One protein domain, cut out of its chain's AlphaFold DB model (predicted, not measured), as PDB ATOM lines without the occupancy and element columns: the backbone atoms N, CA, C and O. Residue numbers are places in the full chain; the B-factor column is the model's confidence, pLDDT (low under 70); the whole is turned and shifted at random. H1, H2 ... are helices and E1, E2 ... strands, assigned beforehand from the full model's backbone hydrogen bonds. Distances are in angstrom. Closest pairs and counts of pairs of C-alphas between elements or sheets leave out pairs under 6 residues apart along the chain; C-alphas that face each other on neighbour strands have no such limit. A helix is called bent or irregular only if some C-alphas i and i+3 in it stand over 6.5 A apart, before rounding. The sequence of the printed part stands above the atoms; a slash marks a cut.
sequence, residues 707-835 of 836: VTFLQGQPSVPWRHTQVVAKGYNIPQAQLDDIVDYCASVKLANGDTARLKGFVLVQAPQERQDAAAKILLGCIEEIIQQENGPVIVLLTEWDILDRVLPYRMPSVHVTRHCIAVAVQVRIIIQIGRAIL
ATOM      1  N   VAL A 707     151.999 176.822 197.219       84.56
ATOM      2  CA  VAL A 707     151.694 178.055 196.479       84.56
ATOM      3  C   VAL A 707     150.802 179.011 197.267       84.56
ATOM      4  O   VAL A 707     150.241 178.686 198.310       84.56
ATOM      5  N   THR A 708     150.650 180.228 196.766       87.12
ATOM      6  CA  THR A 708     149.547 181.127 197.110       87.12
ATOM      7  C   THR A 708     148.883 181.536 195.808       87.12
ATOM      8  O   THR A 708     149.537 182.153 194.970       87.12
ATOM      9  N   PHE A 709     147.616 181.175 195.617       87.75
ATOM     10  CA  PHE A 709     146.874 181.478 194.391       87.75
ATOM     11  C   PHE A 709     146.612 182.981 194.231       87.75
ATOM     12  O   PHE A 709     146.476 183.716 195.213       87.75
ATOM     13  N   LEU A 710     146.567 183.448 192.984       88.25
ATOM     14  CA  LEU A 710     146.386 184.860 192.661       88.25
ATOM     15  C   LEU A 710     144.889 185.198 192.654       88.25
ATOM     16  O   LEU A 710     144.146 184.798 191.760       88.25
ATOM     17  N   GLN A 711     144.435 185.920 193.680       85.12
ATOM     18  CA  GLN A 711     143.012 186.208 193.878       85.12
ATOM     19  C   GLN A 711     142.399 186.956 192.683       85.12
ATOM     20  O   GLN A 711     142.933 187.964 192.225       85.12
ATOM     21  N   GLY A 712     141.242 186.477 192.219       80.50
ATOM     22  CA  GLY A 712     140.466 187.112 191.151       80.50
ATOM     23  C   GLY A 712     140.934 186.816 189.721       80.50
ATOM     24  O   GLY A 712     140.344 187.366 188.794       80.50
ATOM     25  N   GLN A 713     141.942 185.961 189.517       82.75
ATOM     26  CA  GLN A 713     142.245 185.411 188.190       82.75
ATOM     27  C   GLN A 713     141.414 184.149 187.921       82.75
ATOM     28  O   GLN A 713     141.288 183.318 188.822       82.75
ATOM     29  N   PRO A 714     140.860 183.975 186.708       85.00
ATOM     30  CA  PRO A 714     140.272 182.708 186.302       85.00
ATOM     31  C   PRO A 714     141.370 181.679 186.012       85.00
ATOM     32  O   PRO A 714     142.430 182.021 185.480       85.00
ATOM     33  N   SER A 715     141.086 180.414 186.299       89.56
ATOM     34  CA  SER A 715     141.876 179.279 185.820       89.56
ATOM     35  C   SER A 715     141.810 179.216 184.287       89.56
ATOM     36  O   SER A 715     140.758 179.481 183.696       89.56
ATOM     37  N   VAL A 716     142.917 178.882 183.621       90.56
ATOM     38  CA  VAL A 716     143.018 178.901 182.150       90.56
ATOM     39  C   VAL A 716     143.623 177.614 181.591       90.56
ATOM     40  O   VAL A 716     144.480 177.019 182.236       90.56
ATOM     41  N   PRO A 717     143.253 177.201 180.367       89.75
ATOM     42  CA  PRO A 717     144.004 176.205 179.610       89.75
ATOM     43  C   PRO A 717     145.472 176.600 179.399       89.75
ATOM     44  O   PRO A 717     145.752 177.762 179.083       89.75
ATOM     45  N   TRP A 718     146.396 175.633 179.460       87.31
ATOM     46  CA  TRP A 718     147.835 175.839 179.208       87.31
ATOM     47  C   TRP A 718     148.140 176.673 177.955       87.31
ATOM     48  O   TRP A 718     149.025 177.532 177.992       87.31
ATOM     49  N   ARG A 719     147.390 176.483 176.860       88.06
ATOM     50  CA  ARG A 719     147.544 177.245 175.603       88.06
ATOM     51  C   ARG A 719     147.416 178.773 175.734       88.06
ATOM     52  O   ARG A 719     147.812 179.477 174.810       88.06
ATOM     53  N   HIS A 720     146.854 179.281 176.832       89.25
ATOM     54  CA  HIS A 720     146.692 180.714 177.105       89.25
ATOM     55  C   HIS A 720     147.735 181.280 178.088       89.25
ATOM     56  O   HIS A 720     147.699 182.472 178.383       89.25
ATOM     57  N   THR A 721     148.658 180.452 178.587       89.69
ATOM     58  CA  THR A 721     149.746 180.870 179.493       89.69
ATOM     59  C   THR A 721     150.900 181.525 178.731       89.69
ATOM     60  O   THR A 721     151.168 181.194 177.568       89.69
ATOM     61  N   GLN A 722     151.648 182.417 179.387       86.25
ATOM     62  CA  GLN A 722     152.888 182.938 178.808       86.25
ATOM     63  C   GLN A 722     153.967 181.854 178.721       86.25
ATOM     64  O   GLN A 722     154.763 181.889 177.785       86.25
ATOM     65  N   VAL A 723     153.965 180.864 179.622       84.88
ATOM     66  CA  VAL A 723     154.853 179.688 179.595       84.88
ATOM     67  C   VAL A 723     154.849 179.023 178.213       84.88
ATOM     68  O   VAL A 723     155.907 178.874 177.592       84.88
ATOM     69  N   VAL A 724     153.665 178.699 177.681       84.56
ATOM     70  CA  VAL A 724     153.517 178.098 176.344       84.56
ATOM     71  C   VAL A 724     153.824 179.111 175.237       84.56
ATOM     72  O   VAL A 724     154.549 178.788 174.295       84.56
ATOM     73  N   ALA A 725     153.365 180.363 175.358       84.56
ATOM     74  CA  ALA A 725     153.642 181.410 174.365       84.56
ATOM     75  C   ALA A 725     155.144 181.754 174.224       84.56
ATOM     76  O   ALA A 725     155.574 182.256 173.186       84.56
ATOM     77  N   LYS A 726     155.952 181.476 175.256       82.62
ATOM     78  CA  LYS A 726     157.416 181.621 175.272       82.62
ATOM     79  C   LYS A 726     158.171 180.360 174.835       82.62
ATOM     80  O   LYS A 726     159.398 180.364 174.861       82.62
ATOM     81  N   GLY A 727     157.468 179.318 174.386       72.94
ATOM     82  CA  GLY A 727     158.067 178.127 173.778       72.94
ATOM     83  C   GLY A 727     158.402 176.992 174.746       72.94
ATOM     84  O   GLY A 727     159.161 176.097 174.376       72.94
ATOM     85  N   TYR A 728     157.853 176.988 175.965       79.00
ATOM     86  CA  TYR A 728     157.932 175.806 176.825       79.00
ATOM     87  C   TYR A 728     157.101 174.664 176.228       79.00
ATOM     88  O   TYR A 728     155.936 174.847 175.869       79.00
ATOM     89  N   ASN A 729     157.709 173.486 176.108       79.56
ATOM     90  CA  ASN A 729     157.105 172.366 175.401       79.56
ATOM     91  C   ASN A 729     156.181 171.565 176.330       79.56
ATOM     92  O   ASN A 729     156.645 170.973 177.305       79.56
ATOM     93  N   ILE A 730     154.889 171.527 176.003       79.69
ATOM     94  CA  ILE A 730     153.866 170.756 176.719       79.69
ATOM     95  C   ILE A 730     153.224 169.778 175.731       79.69
ATOM     96  O   ILE A 730     152.917 170.185 174.606       79.69
ATOM     97  N   PRO A 731     153.019 168.500 176.111       84.06
ATOM     98  CA  PRO A 731     152.350 167.520 175.264       84.06
ATOM     99  C   PRO A 731     151.036 168.060 174.701       84.06
ATOM    100  O   PRO A 731     150.203 168.592 175.429       84.06
ATOM    101  N   GLN A 732     150.816 167.881 173.399       80.94
ATOM    102  CA  GLN A 732     149.665 168.470 172.706       80.94
ATOM    103  C   GLN A 732     148.306 168.000 173.264       80.94
ATOM    104  O   GLN A 732     147.320 168.719 173.141       80.94
ATOM    105  N   ALA A 733     148.274 166.836 173.926       83.88
ATOM    106  CA  ALA A 733     147.115 166.302 174.642       83.88
ATOM    107  C   ALA A 733     146.776 167.036 175.958       83.88
ATOM    108  O   ALA A 733     145.657 166.900 176.431       83.88
ATOM    109  N   GLN A 734     147.714 167.799 176.533       83.25
ATOM    110  CA  GLN A 734     147.569 168.522 177.808       83.25
ATOM    111  C   GLN A 734     147.356 170.034 177.619       83.25
ATOM    112  O   GLN A 734     147.174 170.761 178.587       83.25
ATOM    113  N   LEU A 735     147.362 170.551 176.381       84.19
ATOM    114  CA  LEU A 735     147.231 171.995 176.110       84.19
ATOM    115  C   LEU A 735     145.886 172.605 176.541       84.19
ATOM    116  O   LEU A 735     145.793 173.830 176.674       84.19
ATOM    117  N   ASP A 736     144.869 171.760 176.716       88.31
ATOM    118  CA  ASP A 736     143.533 172.125 177.187       88.31
ATOM    119  C   ASP A 736     143.317 171.848 178.687       88.31
ATOM    120  O   ASP A 736     142.282 172.244 179.224       88.31
ATOM    121  N   ASP A 737     144.296 171.244 179.376       88.12
ATOM    122  CA  ASP A 737     144.248 171.079 180.831       88.12
ATOM    123  C   ASP A 737     144.292 172.452 181.516       88.12
ATOM    124  O   ASP A 737     145.007 173.369 181.091       88.12
ATOM    125  N   ILE A 738     143.525 172.580 182.597       89.81
ATOM    126  CA  ILE A 738     143.364 173.823 183.351       89.81
ATOM    127  C   ILE A 738     144.534 174.014 184.328       89.81
ATOM    128  O   ILE A 738     144.915 173.095 185.054       89.81
ATOM    129  N   VAL A 739     145.060 175.240 184.375       90.44
ATOM    130  CA  VAL A 739     146.026 175.709 185.373       90.44
ATOM    131  C   VAL A 739     145.545 176.968 186.084       90.44
ATOM    132  O   VAL A 739     144.843 177.807 185.512       90.44
ATOM    133  N   ASP A 740     145.990 177.118 187.326       91.06
ATOM    134  CA  ASP A 740     145.745 178.279 188.170       91.06
ATOM    135  C   ASP A 740     146.977 179.179 188.261       91.06
ATOM    136  O   ASP A 740     148.110 178.714 188.413       91.06
ATOM    137  N   TYR A 741     146.748 180.492 188.244       91.69
ATOM    138  CA  TYR A 741     147.788 181.489 188.490       91.69
ATOM    139  C   TYR A 741     148.136 181.585 189.976       91.69
ATOM    140  O   TYR A 741     147.262 181.705 190.838       91.69
ATOM    141  N   CYS A 742     149.430 181.616 190.288       90.38
ATOM    142  CA  CYS A 742     149.940 181.796 191.642       90.38
ATOM    143  C   CYS A 742     150.606 183.172 191.809       90.38
ATOM    144  O   CYS A 742     151.343 183.648 190.949       90.38
ATOM    145  N   ALA A 743     150.383 183.806 192.957       89.44
ATOM    146  CA  ALA A 743     151.099 185.002 193.392       89.44
ATOM    147  C   ALA A 743     152.501 184.672 193.940       89.44
ATOM    148  O   ALA A 743     153.423 185.482 193.821       89.44
ATOM    149  N   SER A 744     152.670 183.490 194.542       88.44
ATOM    150  CA  SER A 744     153.961 183.015 195.048       88.44
ATOM    151  C   SER A 744     154.023 181.499 195.239       88.44
ATOM    152  O   SER A 744     152.985 180.844 195.315       88.44
ATOM    153  N   VAL A 745     155.235 180.962 195.392       87.38
ATOM    154  CA  VAL A 745     155.522 179.559 195.726       87.38
ATOM    155  C   VAL A 745     156.667 179.450 196.736       87.38
ATOM    156  O   VAL A 745     157.609 180.242 196.712       87.38
ATOM    157  N   LYS A 746     156.589 178.472 197.641       84.00
ATOM    158  CA  LYS A 746     157.652 178.136 198.592       84.00
ATOM    159  C   LYS A 746     158.735 177.254 197.967       84.00
ATOM    160  O   LYS A 746     158.439 176.222 197.368       84.00
ATOM    161  N   LEU A 747     159.990 177.659 198.139       80.56
ATOM    162  CA  LEU A 747     161.182 176.961 197.655       80.56
ATOM    163  C   LEU A 747     161.690 175.920 198.670       80.56
ATOM    164  O   LEU A 747     161.281 175.919 199.832       80.56
ATOM    165  N   ALA A 748     162.606 175.048 198.238       70.38
ATOM    166  CA  ALA A 748     163.199 173.999 199.078       70.38
ATOM    167  C   ALA A 748     164.001 174.552 200.271       70.38
ATOM    168  O   ALA A 748     164.025 173.941 201.336       70.38
ATOM    169  N   ASN A 749     164.603 175.735 200.121       68.19
ATOM    170  CA  ASN A 749     165.311 176.451 201.186       68.19
ATOM    171  C   ASN A 749     164.372 177.226 202.148       68.19
ATOM    172  O   ASN A 749     164.839 177.949 203.025       68.19
ATOM    173  N   GLY A 750     163.048 177.121 201.968       72.25
ATOM    174  CA  GLY A 750     162.035 177.816 202.766       72.25
ATOM    175  C   GLY A 750     161.688 179.239 202.306       72.25
ATOM    176  O   GLY A 750     160.732 179.824 202.834       72.25
ATOM    177  N   ASP A 751     162.391 179.799 201.317       75.75
ATOM    178  CA  ASP A 751     162.086 181.119 200.754       75.75
ATOM    179  C   ASP A 751     160.749 181.135 200.005       75.75
ATOM    180  O   ASP A 751     160.201 180.104 199.614       75.75
ATOM    181  N   THR A 752     160.216 182.337 199.791       82.81
ATOM    182  CA  THR A 752     159.007 182.562 198.994       82.81
ATOM    183  C   THR A 752     159.389 183.224 197.671       82.81
ATOM    184  O   THR A 752     159.695 184.415 197.652       82.81
ATOM    185  N   ALA A 753     159.318 182.485 196.566       86.38
ATOM    186  CA  ALA A 753     159.418 183.050 195.227       86.38
ATOM    187  C   ALA A 753     158.105 183.756 194.863       86.38
ATOM    188  O   ALA A 753     157.040 183.138 194.897       86.38
ATOM    189  N   ARG A 754     158.161 185.057 194.559       87.69
ATOM    190  CA  ARG A 754     156.989 185.923 194.315       87.69
ATOM    191  C   ARG A 754     156.918 186.374 192.856       87.69
ATOM    192  O   ARG A 754     157.950 186.628 192.240       87.69
ATOM    193  N   LEU A 755     155.708 186.550 192.324       88.06
ATOM    194  CA  LEU A 755     155.487 187.164 191.011       88.06
ATOM    195  C   LEU A 755     156.163 188.551 190.937       88.06
ATOM    196  O   LEU A 755     156.011 189.359 191.852       88.06
ATOM    197  N   LYS A 756     156.905 188.819 189.854       87.19
ATOM    198  CA  LYS A 756     157.784 189.993 189.646       87.19
ATOM    199  C   LYS A 756     158.954 190.146 190.636       87.19
ATOM    200  O   LYS A 756     159.630 191.172 190.611       87.19
ATOM    201  N   GLY A 757     159.213 189.148 191.482       84.44
ATOM    202  CA  GLY A 757     160.427 189.064 192.295       84.44
ATOM    203  C   GLY A 757     161.614 188.496 191.510       84.44
ATOM    204  O   GLY A 757     161.436 187.864 190.464       84.44
ATOM    205  N   PHE A 758     162.825 188.703 192.031       85.81
ATOM    206  CA  PHE A 758     164.063 188.191 191.434       85.81
ATOM    207  C   PHE A 758     164.592 186.944 192.161       85.81
ATOM    208  O   PHE A 758     164.657 186.907 193.392       85.81
ATOM    209  N   VAL A 759     165.039 185.955 191.386       84.69
ATOM    210  CA  VAL A 759     165.607 184.676 191.846       84.69
ATOM    211  C   VAL A 759     166.975 184.402 191.229       84.69
ATOM    212  O   VAL A 759     167.265 184.837 190.112       84.69
ATOM    213  N   LEU A 760     167.788 183.615 191.936       83.62
ATOM    214  CA  LEU A 760     168.945 182.924 191.363       83.62
ATOM    215  C   LEU A 760     168.563 181.488 190.995       83.62
ATOM    216  O   LEU A 760     167.944 180.775 191.789       83.62
ATOM    217  N   VAL A 761     168.934 181.062 189.789       79.19
ATOM    218  CA  VAL A 761     168.537 179.768 189.213       79.19
ATOM    219  C   VAL A 761     169.747 179.052 188.637       79.19
ATOM    220  O   VAL A 761     170.593 179.666 187.990       79.19
ATOM    221  N   GLN A 762     169.820 177.742 188.859       76.88
ATOM    222  CA  GLN A 762     170.873 176.904 188.298       76.88
ATOM    223  C   GLN A 762     170.526 176.543 186.849       76.88
ATOM    224  O   GLN A 762     169.512 175.884 186.589       76.88
ATOM    225  N   ALA A 763     171.354 176.968 185.892       65.56
ATOM    226  CA  ALA A 763     171.206 176.542 184.505       65.56
ATOM    227  C   ALA A 763     171.424 175.018 184.386       65.56
ATOM    228  O   ALA A 763     172.276 174.467 185.093       65.56
ATOM    229  N   PRO A 764     170.696 174.318 183.496       56.81
ATOM    230  CA  PRO A 764     170.994 172.921 183.193       56.81
ATOM    231  C   PRO A 764     172.426 172.779 182.658       56.81
ATOM    232  O   PRO A 764     172.830 173.511 181.755       56.81
ATOM    233  N   GLN A 765     173.189 171.825 183.195       56.78
ATOM    234  CA  GLN A 765     174.513 171.486 182.668       56.78
ATOM    235  C   GLN A 765     174.383 170.862 181.272       56.78
ATOM    236  O   GLN A 765     173.827 169.777 181.121       56.78
ATOM    237  N   GLU A 766     174.949 171.515 180.257       47.53
ATOM    238  CA  GLU A 766     175.056 170.953 178.899       47.53
ATOM    239  C   GLU A 766     176.170 169.892 178.780       47.53
ATOM    240  O   GLU A 766     176.199 169.124 177.820       47.53
ATOM    241  N   ARG A 767     177.100 169.839 179.750       45.66
ATOM    242  CA  ARG A 767     178.181 168.841 179.872       45.66
ATOM    243  C   ARG A 767     178.490 168.562 181.343       45.66
ATOM    244  O   ARG A 767     178.440 169.485 182.153       45.66
ATOM    245  N   GLN A 768     178.863 167.322 181.664       48.94
ATOM    246  CA  GLN A 768     179.144 166.877 183.040       48.94
ATOM    247  C   GLN A 768     180.323 167.619 183.702       48.94
ATOM    248  O   GLN A 768     180.269 167.873 184.901       48.94
ATOM    249  N   ASP A 769     181.324 168.053 182.926       48.50
ATOM    250  CA  ASP A 769     182.524 168.740 183.442       48.50
ATOM    251  C   ASP A 769     182.394 170.277 183.538       48.50
ATOM    252  O   ASP A 769     183.356 170.970 183.868       48.50
ATOM    253  N   ALA A 770     181.229 170.849 183.209       51.38
ATOM    254  CA  ALA A 770     181.021 172.298 183.240       51.38
ATOM    255  C   ALA A 770     180.441 172.752 184.590       51.38
ATOM    256  O   ALA A 770     179.382 172.278 185.007       51.38
ATOM    257  N   ALA A 771     181.084 173.724 185.245       55.34
ATOM    258  CA  ALA A 771     180.535 174.364 186.441       55.34
ATOM    259  C   ALA A 771     179.143 174.953 186.146       55.34
ATOM    260  O   ALA A 771     178.938 175.617 185.128       55.34
ATOM    261  N   ALA A 772     178.175 174.700 187.029       60.75
ATOM    262  CA  ALA A 772     176.793 175.099 186.794       60.75
ATOM    263  C   ALA A 772     176.649 176.633 186.787       60.75
ATOM    264  O   ALA A 772     176.875 177.294 187.800       60.75
ATOM    265  N   LYS A 773     176.256 177.204 185.640       71.50
ATOM    266  CA  LYS A 773     176.051 178.652 185.489       71.50
ATOM    267  C   LYS A 773     174.849 179.084 186.337       71.50
ATOM    268  O   LYS A 773     173.731 178.623 186.107       71.50
ATOM    269  N   ILE A 774     175.069 179.978 187.298       77.88
ATOM    270  CA  ILE A 774     173.989 180.637 188.045       77.88
ATOM    271  C   ILE A 774     173.464 181.802 187.199       77.88
ATOM    272  O   ILE A 774     174.248 182.602 186.685       77.88
ATOM    273  N   LEU A 775     172.143 181.886 187.053       81.44
ATOM    274  CA  LEU A 775     171.438 182.919 186.295       81.44
ATOM    275  C   LEU A 775     170.585 183.786 187.218       81.44
ATOM    276  O   LEU A 775     169.981 183.281 188.166       81.44
ATOM    277  N   LEU A 776     170.491 185.075 186.897       87.12
ATOM    278  CA  LEU A 776     169.537 186.005 187.491       87.12
ATOM    279  C   LEU A 776     168.240 185.980 186.671       87.12
ATOM    280  O   LEU A 776     168.264 186.252 185.473       87.12
ATOM    281  N   GLY A 777     167.109 185.677 187.311       88.19
ATOM    282  CA  GLY A 777     165.792 185.656 186.671       88.19
ATOM    283  C   GLY A 777     164.778 186.550 187.382       88.19
ATOM    284  O   GLY A 777     164.725 186.560 188.607       88.19
ATOM    285  N   CYS A 778     163.946 187.267 186.626       88.81
ATOM    286  CA  CYS A 778     162.743 187.930 187.142       88.81
ATOM    287  C   CYS A 778     161.512 187.072 186.831       88.81
ATOM    288  O   CYS A 778     161.347 186.635 185.691       88.81
ATOM    289  N   ILE A 779     160.658 186.829 187.827       89.88
ATOM    290  CA  ILE A 779     159.486 185.956 187.695       89.88
ATOM    291  C   ILE A 779     158.362 186.670 186.945       89.88
ATOM    292  O   ILE A 779     157.729 187.583 187.473       89.88
ATOM    293  N   GLU A 780     158.057 186.218 185.731       90.88
ATOM    294  CA  GLU A 780     156.986 186.792 184.916       90.88
ATOM    295  C   GLU A 780     155.616 186.187 185.208       90.88
ATOM    296  O   GLU A 780     154.624 186.920 185.165       90.88
ATOM    297  N   GLU A 781     155.583 184.883 185.505       91.62
ATOM    298  CA  GLU A 781     154.388 184.048 185.656       91.62
ATOM    299  C   GLU A 781     154.702 182.869 186.600       91.62
ATOM    300  O   GLU A 781     155.795 182.300 186.546       91.62
ATOM    301  N   ILE A 782     153.756 182.500 187.466       91.62
ATOM    302  CA  ILE A 782     153.794 181.271 188.273       91.62
ATOM    303  C   ILE A 782     152.446 180.584 188.080       91.62
ATOM    304  O   ILE A 782     151.411 181.232 188.252       91.62
ATOM    305  N   ILE A 783     152.459 179.298 187.746       91.12
ATOM    306  CA  ILE A 783     151.248 178.507 187.523       91.12
ATOM    307  C   ILE A 783     151.366 177.106 188.115       91.12
ATOM    308  O   ILE A 783     152.455 176.531 188.195       91.12
ATOM    309  N   GLN A 784     150.221 176.555 188.506       89.38
ATOM    310  CA  GLN A 784     150.085 175.190 188.995       89.38
ATOM    311  C   GLN A 784     148.894 174.507 188.312       89.38
ATOM    312  O   GLN A 784     147.815 175.083 188.214       89.38
ATOM    313  N   GLN A 785     149.092 173.268 187.862       85.12
ATOM    314  CA  GLN A 785     148.005 172.344 187.521       85.12
ATOM    315  C   GLN A 785     147.532 171.634 188.795       85.12
ATOM    316  O   GLN A 785     148.353 171.365 189.677       85.12
ATOM    317  N   GLU A 786     146.246 171.295 188.902       79.38
ATOM    318  CA  GLU A 786     145.712 170.553 190.052       79.38
ATOM    319  C   GLU A 786     146.524 169.264 190.304       79.38
ATOM    320  O   GLU A 786     146.669 168.420 189.421       79.38
ATOM    321  N   ASN A 787     147.111 169.140 191.502       71.81
ATOM    322  CA  ASN A 787     148.043 168.069 191.900       71.81
ATOM    323  C   ASN A 787     149.306 167.899 191.013       71.81
ATOM    324  O   ASN A 787     150.033 166.915 191.154       71.81
ATOM    325  N   GLY A 788     149.600 168.860 190.134       75.94
ATOM    326  CA  GLY A 788     150.764 168.882 189.249       75.94
ATOM    327  C   GLY A 788     151.937 169.738 189.759       75.94
ATOM    328  O   GLY A 788     151.844 170.401 190.800       75.94
ATOM    329  N   PRO A 789     153.068 169.745 189.025       77.12
ATOM    330  CA  PRO A 789     154.235 170.550 189.368       77.12
ATOM    331  C   PRO A 789     153.953 172.048 189.202       77.12
ATOM    332  O   PRO A 789     153.293 172.473 188.254       77.12
ATOM    333  N   VAL A 790     154.522 172.864 190.089       86.75
ATOM    334  CA  VAL A 790     154.507 174.326 189.940       86.75
ATOM    335  C   VAL A 790     155.560 174.731 188.909       86.75
ATOM    336  O   VAL A 790     156.742 174.407 189.075       86.75
ATOM    337  N   ILE A 791     155.140 175.452 187.870       87.38
ATOM    338  CA  ILE A 791     156.013 175.996 186.826       87.38
ATOM    339  C   ILE A 791     156.147 177.510 187.006       87.38
ATOM    340  O   ILE A 791     155.167 178.221 187.229       87.38
ATOM    341  N   VAL A 792     157.380 178.000 186.901       88.75
ATOM    342  CA  VAL A 792     157.746 179.416 187.002       88.75
ATOM    343  C   VAL A 792     158.375 179.852 185.685       88.75
ATOM    344  O   VAL A 792     159.356 179.254 185.244       88.75
ATOM    345  N   LEU A 793     157.835 180.904 185.071       90.31
ATOM    346  CA  LEU A 793     158.437 181.574 183.921       90.31
ATOM    347  C   LEU A 793     159.338 182.709 184.395       90.31
ATOM    348  O   LEU A 793     158.924 183.567 185.176       90.31
ATOM    349  N   LEU A 794     160.553 182.736 183.865       89.19
ATOM    350  CA  LEU A 794     161.583 183.706 184.193       89.19
ATOM    351  C   LEU A 794     162.011 184.449 182.934       89.19
ATOM    352  O   LEU A 794     162.237 183.814 181.906       89.19
ATOM    353  N   THR A 795     162.207 185.760 183.026       89.88
ATOM    354  CA  THR A 795     163.061 186.501 182.082       89.88
ATOM    355  C   THR A 795     164.472 186.555 182.668       89.88
ATOM    356  O   THR A 795     164.614 186.942 183.827       89.88
ATOM    357  N   GLU A 796     165.505 186.171 181.914       88.44
ATOM    358  CA  GLU A 796     166.915 186.248 182.347       88.44
ATOM    359  C   GLU A 796     167.410 187.706 182.319       88.44
ATOM    360  O   GLU A 796     167.020 188.485 181.443       88.44
ATOM    361  N   TRP A 797     168.262 188.088 183.272       89.06
ATOM    362  CA  TRP A 797     168.888 189.412 183.355       89.06
ATOM    363  C   TRP A 797     170.409 189.288 183.477       89.06
ATOM    364  O   TRP A 797     170.916 188.498 184.272       89.06
ATOM    365  N   ASP A 798     171.135 190.129 182.747       85.25
ATOM    366  CA  ASP A 798     172.587 190.255 182.863       85.25
ATOM    367  C   ASP A 798     172.954 191.148 184.055       85.25
ATOM    368  O   ASP A 798     172.379 192.225 184.238       85.25
ATOM    369  N   ILE A 799     173.946 190.723 184.842       83.62
ATOM    370  CA  ILE A 799     174.568 191.527 185.904       83.62
ATOM    371  C   ILE A 799     175.775 192.251 185.300       83.62
ATOM    372  O   ILE A 799     176.695 191.606 184.798       83.62
ATOM    373  N   LEU A 800     175.773 193.583 185.351       85.25
ATOM    374  CA  LEU A 800     176.798 194.447 184.760       85.25
ATOM    375  C   LEU A 800     177.604 195.209 185.833       85.25
ATOM    376  O   LEU A 800     177.502 194.959 187.038       85.25
ATOM    377  N   ASP A 801     178.433 196.150 185.377       85.06
ATOM    378  CA  ASP A 801     179.314 196.976 186.201       85.06
ATOM    379  C   ASP A 801     178.606 197.765 187.315       85.06
ATOM    380  O   ASP A 801     177.406 198.049 187.299       85.06
ATOM    381  N   ARG A 802     179.393 198.171 188.319       82.94
ATOM    382  CA  ARG A 802     178.889 198.923 189.475       82.94
ATOM    383  C   ARG A 802     178.564 200.373 189.116       82.94
ATOM    384  O   ARG A 802     179.457 201.155 188.795       82.94
ATOM    385  N   VAL A 803     177.310 200.772 189.310       81.81
ATOM    386  CA  VAL A 803     176.848 202.149 189.087       81.81
ATOM    387  C   VAL A 803     177.289 203.052 190.241       81.81
ATOM    388  O   VAL A 803     176.983 202.792 191.406       81.81
ATOM    389  N   LEU A 804     177.986 204.149 189.944       81.00
ATOM    390  CA  LEU A 804     178.298 205.198 190.922       81.00
ATOM    391  C   LEU A 804     177.142 206.218 191.014       81.00
ATOM    392  O   LEU A 804     176.516 206.497 189.995       81.00
ATOM    393  N   PRO A 805     176.848 206.798 192.197       75.00
ATOM    394  CA  PRO A 805     177.540 206.626 193.480       75.00
ATOM    395  C   PRO A 805     177.116 205.378 194.278       75.00
ATOM    396  O   PRO A 805     177.764 205.062 195.274       75.00
ATOM    397  N   TYR A 806     176.069 204.665 193.850       75.12
ATOM    398  CA  TYR A 806     175.432 203.553 194.574       75.12
ATOM    399  C   TYR A 806     176.391 202.407 194.940       75.12
ATOM    400  O   TYR A 806     176.273 201.831 196.020       75.12
ATOM    401  N   ARG A 807     177.365 202.113 194.065       74.69
ATOM    402  CA  ARG A 807     178.330 200.996 194.141       74.69
ATOM    403  C   ARG A 807     177.688 199.599 194.145       74.69
ATOM    404  O   ARG A 807     178.326 198.633 194.561       74.69
ATOM    405  N   MET A 808     176.467 199.505 193.626       75.62
ATOM    406  CA  MET A 808     175.742 198.267 193.324       75.62
ATOM    407  C   MET A 808     175.873 197.952 191.824       75.62
ATOM    408  O   MET A 808     176.000 198.903 191.047       75.62
ATOM    409  N   PRO A 809     175.874 196.675 191.399       79.44
ATOM    410  CA  PRO A 809     175.836 196.327 189.977       79.44
ATOM    411  C   PRO A 809     174.541 196.839 189.330       79.44
ATOM    412  O   PRO A 809     173.486 196.812 189.969       79.44
ATOM    413  N   SER A 810     174.599 197.296 188.078       82.56
ATOM    414  CA  SER A 810     173.383 197.407 187.266       82.56
ATOM    415  C   SER A 810     172.933 196.027 186.792       82.56
ATOM    416  O   SER A 810     173.729 195.096 186.671       82.56
ATOM    417  N   VAL A 811     171.638 195.902 186.511       84.81
ATOM    418  CA  VAL A 811     171.051 194.708 185.899       84.81
ATOM    419  C   VAL A 811     170.305 195.108 184.633       84.81
ATOM    420  O   VAL A 811     169.619 196.132 184.618       84.81
ATOM    421  N   HIS A 812     170.448 194.324 183.568       85.12
ATOM    422  CA  HIS A 812     169.786 194.566 182.286       85.12
ATOM    423  C   HIS A 812     168.959 193.357 181.861       85.12
ATOM    424  O   HIS A 812     169.431 192.227 181.893       85.12
ATOM    425  N   VAL A 813     167.719 193.607 181.442       86.81
ATOM    426  CA  VAL A 813     166.811 192.559 180.971       86.81
ATOM    427  C   VAL A 813     167.306 191.981 179.643       86.81
ATOM    428  O   VAL A 813     167.549 192.721 178.685       86.81
ATOM    429  N   THR A 814     167.448 190.659 179.571       84.25
ATOM    430  CA  THR A 814     167.737 189.966 178.310       84.25
ATOM    431  C   THR A 814     166.434 189.690 177.550       84.25
ATOM    432  O   THR A 814     165.329 189.894 178.051       84.25
ATOM    433  N   ARG A 815     166.535 189.191 176.313       79.88
ATOM    434  CA  ARG A 815     165.366 188.669 175.577       79.88
ATOM    435  C   ARG A 815     165.083 187.191 175.863       79.88
ATOM    436  O   ARG A 815     164.170 186.637 175.254       79.88
ATOM    437  N   HIS A 816     165.879 186.548 176.716       82.94
ATOM    438  CA  HIS A 816     165.785 185.120 176.973       82.94
ATOM    439  C   HIS A 816     164.786 184.851 178.103       82.94
ATOM    440  O   HIS A 816     164.799 185.522 179.137       82.94
ATOM    441  N   CYS A 817     163.897 183.882 177.887       84.88
ATOM    442  CA  CYS A 817     162.939 183.435 178.889       84.88
ATOM    443  C   CYS A 817     163.140 181.941 179.145       84.88
ATOM    444  O   CYS A 817     163.304 181.172 178.199       84.88
ATOM    445  N   ILE A 818     163.096 181.534 180.410       83.94
ATOM    446  CA  ILE A 818     163.288 180.148 180.844       83.94
ATOM    447  C   ILE A 818     162.100 179.766 181.725       83.94
ATOM    448  O   ILE A 818     161.787 180.468 182.684       83.94
ATOM    449  N   ALA A 819     161.441 178.654 181.412       84.19
ATOM    450  CA  ALA A 819     160.402 178.077 182.258       84.19
ATOM    451  C   ALA A 819     160.967 176.892 183.055       84.19
ATOM    452  O   ALA A 819     161.695 176.053 182.518       84.19
ATOM    453  N   VAL A 820     160.678 176.865 184.356       79.31
ATOM    454  CA  VAL A 820     161.366 176.019 185.340       79.31
ATOM    455  C   VAL A 820     160.360 175.406 186.310       79.31
ATOM    456  O   VAL A 820     159.539 176.115 186.886       79.31
ATOM    457  N   ALA A 821     160.458 174.096 186.547       75.50
ATOM    458  CA  ALA A 821     159.728 173.435 187.625       75.50
ATOM    459  C   ALA A 821     160.391 173.722 188.986       75.50
ATOM    460  O   ALA A 821     161.594 173.498 189.162       75.50
ATOM    461  N   VAL A 822     159.603 174.188 189.960       65.44
ATOM    462  CA  VAL A 822     160.101 174.663 191.271       65.44
ATOM    463  C   VAL A 822     160.882 173.595 192.036       65.44
ATOM    464  O   VAL A 822     161.861 173.913 192.701       65.44
ATOM    465  N   GLN A 823     160.490 172.326 191.898       58.56
ATOM    466  CA  GLN A 823     161.092 171.193 192.606       58.56
ATOM    467  C   GLN A 823     162.548 170.880 192.199       58.56
ATOM    468  O   GLN A 823     163.137 169.981 192.788       58.56
ATOM    469  N   VAL A 824     163.122 171.558 191.188       52.00
ATOM    470  CA  VAL A 824     164.377 171.099 190.550       52.00
ATOM    471  C   VAL A 824     165.505 172.143 190.462       52.00
ATOM    472  O   VAL A 824     166.659 171.726 190.464       52.00
ATOM    473  N   ARG A 825     165.251 173.463 190.310       57.84
ATOM    474  CA  ARG A 825     166.337 174.409 189.899       57.84
ATOM    475  C   ARG A 825     166.359 175.835 190.474       57.84
ATOM    476  O   ARG A 825     167.321 176.555 190.197       57.84
ATOM    477  N   ILE A 826     165.346 176.290 191.216       57.16
ATOM    478  CA  ILE A 826     165.385 177.641 191.815       57.16
ATOM    479  C   ILE A 826     166.182 177.568 193.119       57.16
ATOM    480  O   ILE A 826     165.810 176.809 194.010       57.16
ATOM    481  N   ILE A 827     167.272 178.336 193.214       57.25
ATOM    482  CA  ILE A 827     168.223 178.255 194.329       57.25
ATOM    483  C   ILE A 827     167.738 179.110 195.513       57.25
ATOM    484  O   ILE A 827     167.448 178.564 196.573       57.25
ATOM    485  N   ILE A 828     167.642 180.438 195.339       60.78
ATOM    486  CA  ILE A 828     167.358 181.432 196.402       60.78
ATOM    487  C   ILE A 828     166.555 182.629 195.826       60.78
ATOM    488  O   ILE A 828     166.760 183.011 194.668       60.78
ATOM    489  N   GLN A 829     165.685 183.258 196.635       60.81
ATOM    490  CA  GLN A 829     165.040 184.557 196.334       60.81
ATOM    491  C   GLN A 829     165.982 185.719 196.710       60.81
ATOM    492  O   GLN A 829     166.462 185.802 197.840       60.81
ATOM    493  N   ILE A 830     166.242 186.663 195.798       54.59
ATOM    494  CA  ILE A 830     167.399 187.575 195.932       54.59
ATOM    495  C   ILE A 830     167.320 188.564 197.093       54.59
ATOM    496  O   ILE A 830     168.361 188.968 197.607       54.59
ATOM    497  N   GLY A 831     166.126 188.903 197.580       49.66
ATOM    498  CA  GLY A 831     166.025 189.711 198.793       49.66
ATOM    499  C   GLY A 831     166.708 189.052 200.003       49.66
ATOM    500  O   GLY A 831     167.395 189.734 200.761       49.66
ATOM    501  N   ARG A 832     166.640 187.721 200.129       40.56
ATOM    502  CA  ARG A 832     167.429 186.976 201.122       40.56
ATOM    503  C   ARG A 832     168.862 186.682 200.683       40.56
ATOM    504  O   ARG A 832     169.715 186.582 201.553       40.56
ATOM    505  N   ALA A 833     169.173 186.650 199.386       36.12
ATOM    506  CA  ALA A 833     170.551 186.474 198.898       36.12
ATOM    507  C   ALA A 833     171.509 187.634 199.247       36.12
ATOM    508  O   ALA A 833     172.713 187.510 199.065       36.12
ATOM    509  N   ILE A 834     171.012 188.771 199.750       35.88
ATOM    510  CA  ILE A 834     171.872 189.819 200.335       35.88
ATOM    511  C   ILE A 834     172.371 189.404 201.740       35.88
ATOM    512  O   ILE A 834     173.286 190.029 202.264       35.88
ATOM    513  N   LEU A 835     171.796 188.356 202.347       33.69
ATOM    514  CA  LEU A 835     172.082 187.857 203.700       33.69
ATOM    515  C   LEU A 835     172.828 186.505 203.742       33.69
ATOM    516  O   LEU A 835     173.131 186.044 204.841       33.69
TER     517      LEU A 835
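What this domain is: This is residues 707 to 835 of the 836 residues of an uncharacterized protein of Phlebia centrifuga (UniProt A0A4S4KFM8). One strongly twisted sheet of eight strands makes the core, and its bent strands roll it over until E3 and E8, two edge strands, come close together without pairing. The long hairpin of E6 and E7 reaches away from this roll at its far end, near residues 801 to 809, while the loop of residues 763 to 772 juts out elsewhere; H1 sits between two long links, and H2 and H3 are short turns before and after E8. The printed part has 129 residues with three named helices and eight named strands, in the order E1 H1 E2 E3 E4 E5 E6 E7 H2 E8 H3, and the class is mostly strand. The sheet is branched and its neighbour pairs are antiparallel. The whole is compact, with a radius of gyration of the C-alphas of 15.7 A and spans of 49 by 38 by 27 A.

Where its parts are: Start in the sheet with E5, residues 774 to 785, 27.3 A long; find C-alpha 774 at (173.989, 180.637, 188.045). Next come E6, residues 790 to 803, 35.7 A long, and E7, residues 808 to 821, 30.1 A long. E4 holds residues 758 to 762 over 13.6 A, and E8 holds residues 826 to 829. E2, residues 738 to 746, measures 21.3 A, and beside it are E1, residues 707 to 709, and E3, residues 752 to 754. Find C-alpha 707, where the printed part begins, at (151.694, 178.055, 196.479). The helices have four residues each: H1 is residues 722 to 725, H2 is 822 to 825 and H3 is 830 to 833, with C-alpha 833 at (170.551, 186.474, 198.898).

How they stand to each other: Begin at E5, which bends by 81 degrees at residue 778. On one side of it are E2 and E4, and on the other side is E6. E4, E5, E6 and E7 form a meander, each strand the antiparallel neighbour of the one before. Look across the hairpin of E5 and E6 at N 778 and O 795, 2.9 A apart, and across that of E6 and E7 at N 794 and O 818, 2.8 A apart. In the hairpin of E4 and E5, N 759 and O 777 are 2.9 A apart. On the other side of E4 is E8, with N 827 and O 760 at 2.9 A. E2 pairs with E5 through N 740 and O 784, 2.9 A apart, and bends by 85 degrees at residue 743. Past that bend, E2 and E3 form a hairpin with N 753 and O 745 at 2.8 A; E1 is on the other side of E2, with N 708 and O 744 at 2.8 A. The closest C-alphas of E3 and E8, those of Ala 753 and Gln 829, are 5.9 A apart. H1 only grazes the sheet, with its residues 722 to 724; C-alphas 723 and 793 are its closest to E6, at 5.9 A. H2 is on the sheet at a height of 6.2 A, and H3 at 7.8 A. The three helices are too short for any O i to N i+4 pair; the single O i to N i+3 pair is within hydrogen-bond range in H1 and H3 but not in H2.

The domain as a whole: The two C-alphas farthest apart, those of Ala 733 and Pro 805, are 53.9 A from each other. The printed part has no cut. The links E1 to H1, H1 to E2 and E4 to E5 are long. The mean pLDDT of the printed part is 78.2; look for values under 70 at residue 749, residues 763 to 772 and residues 822 to 835.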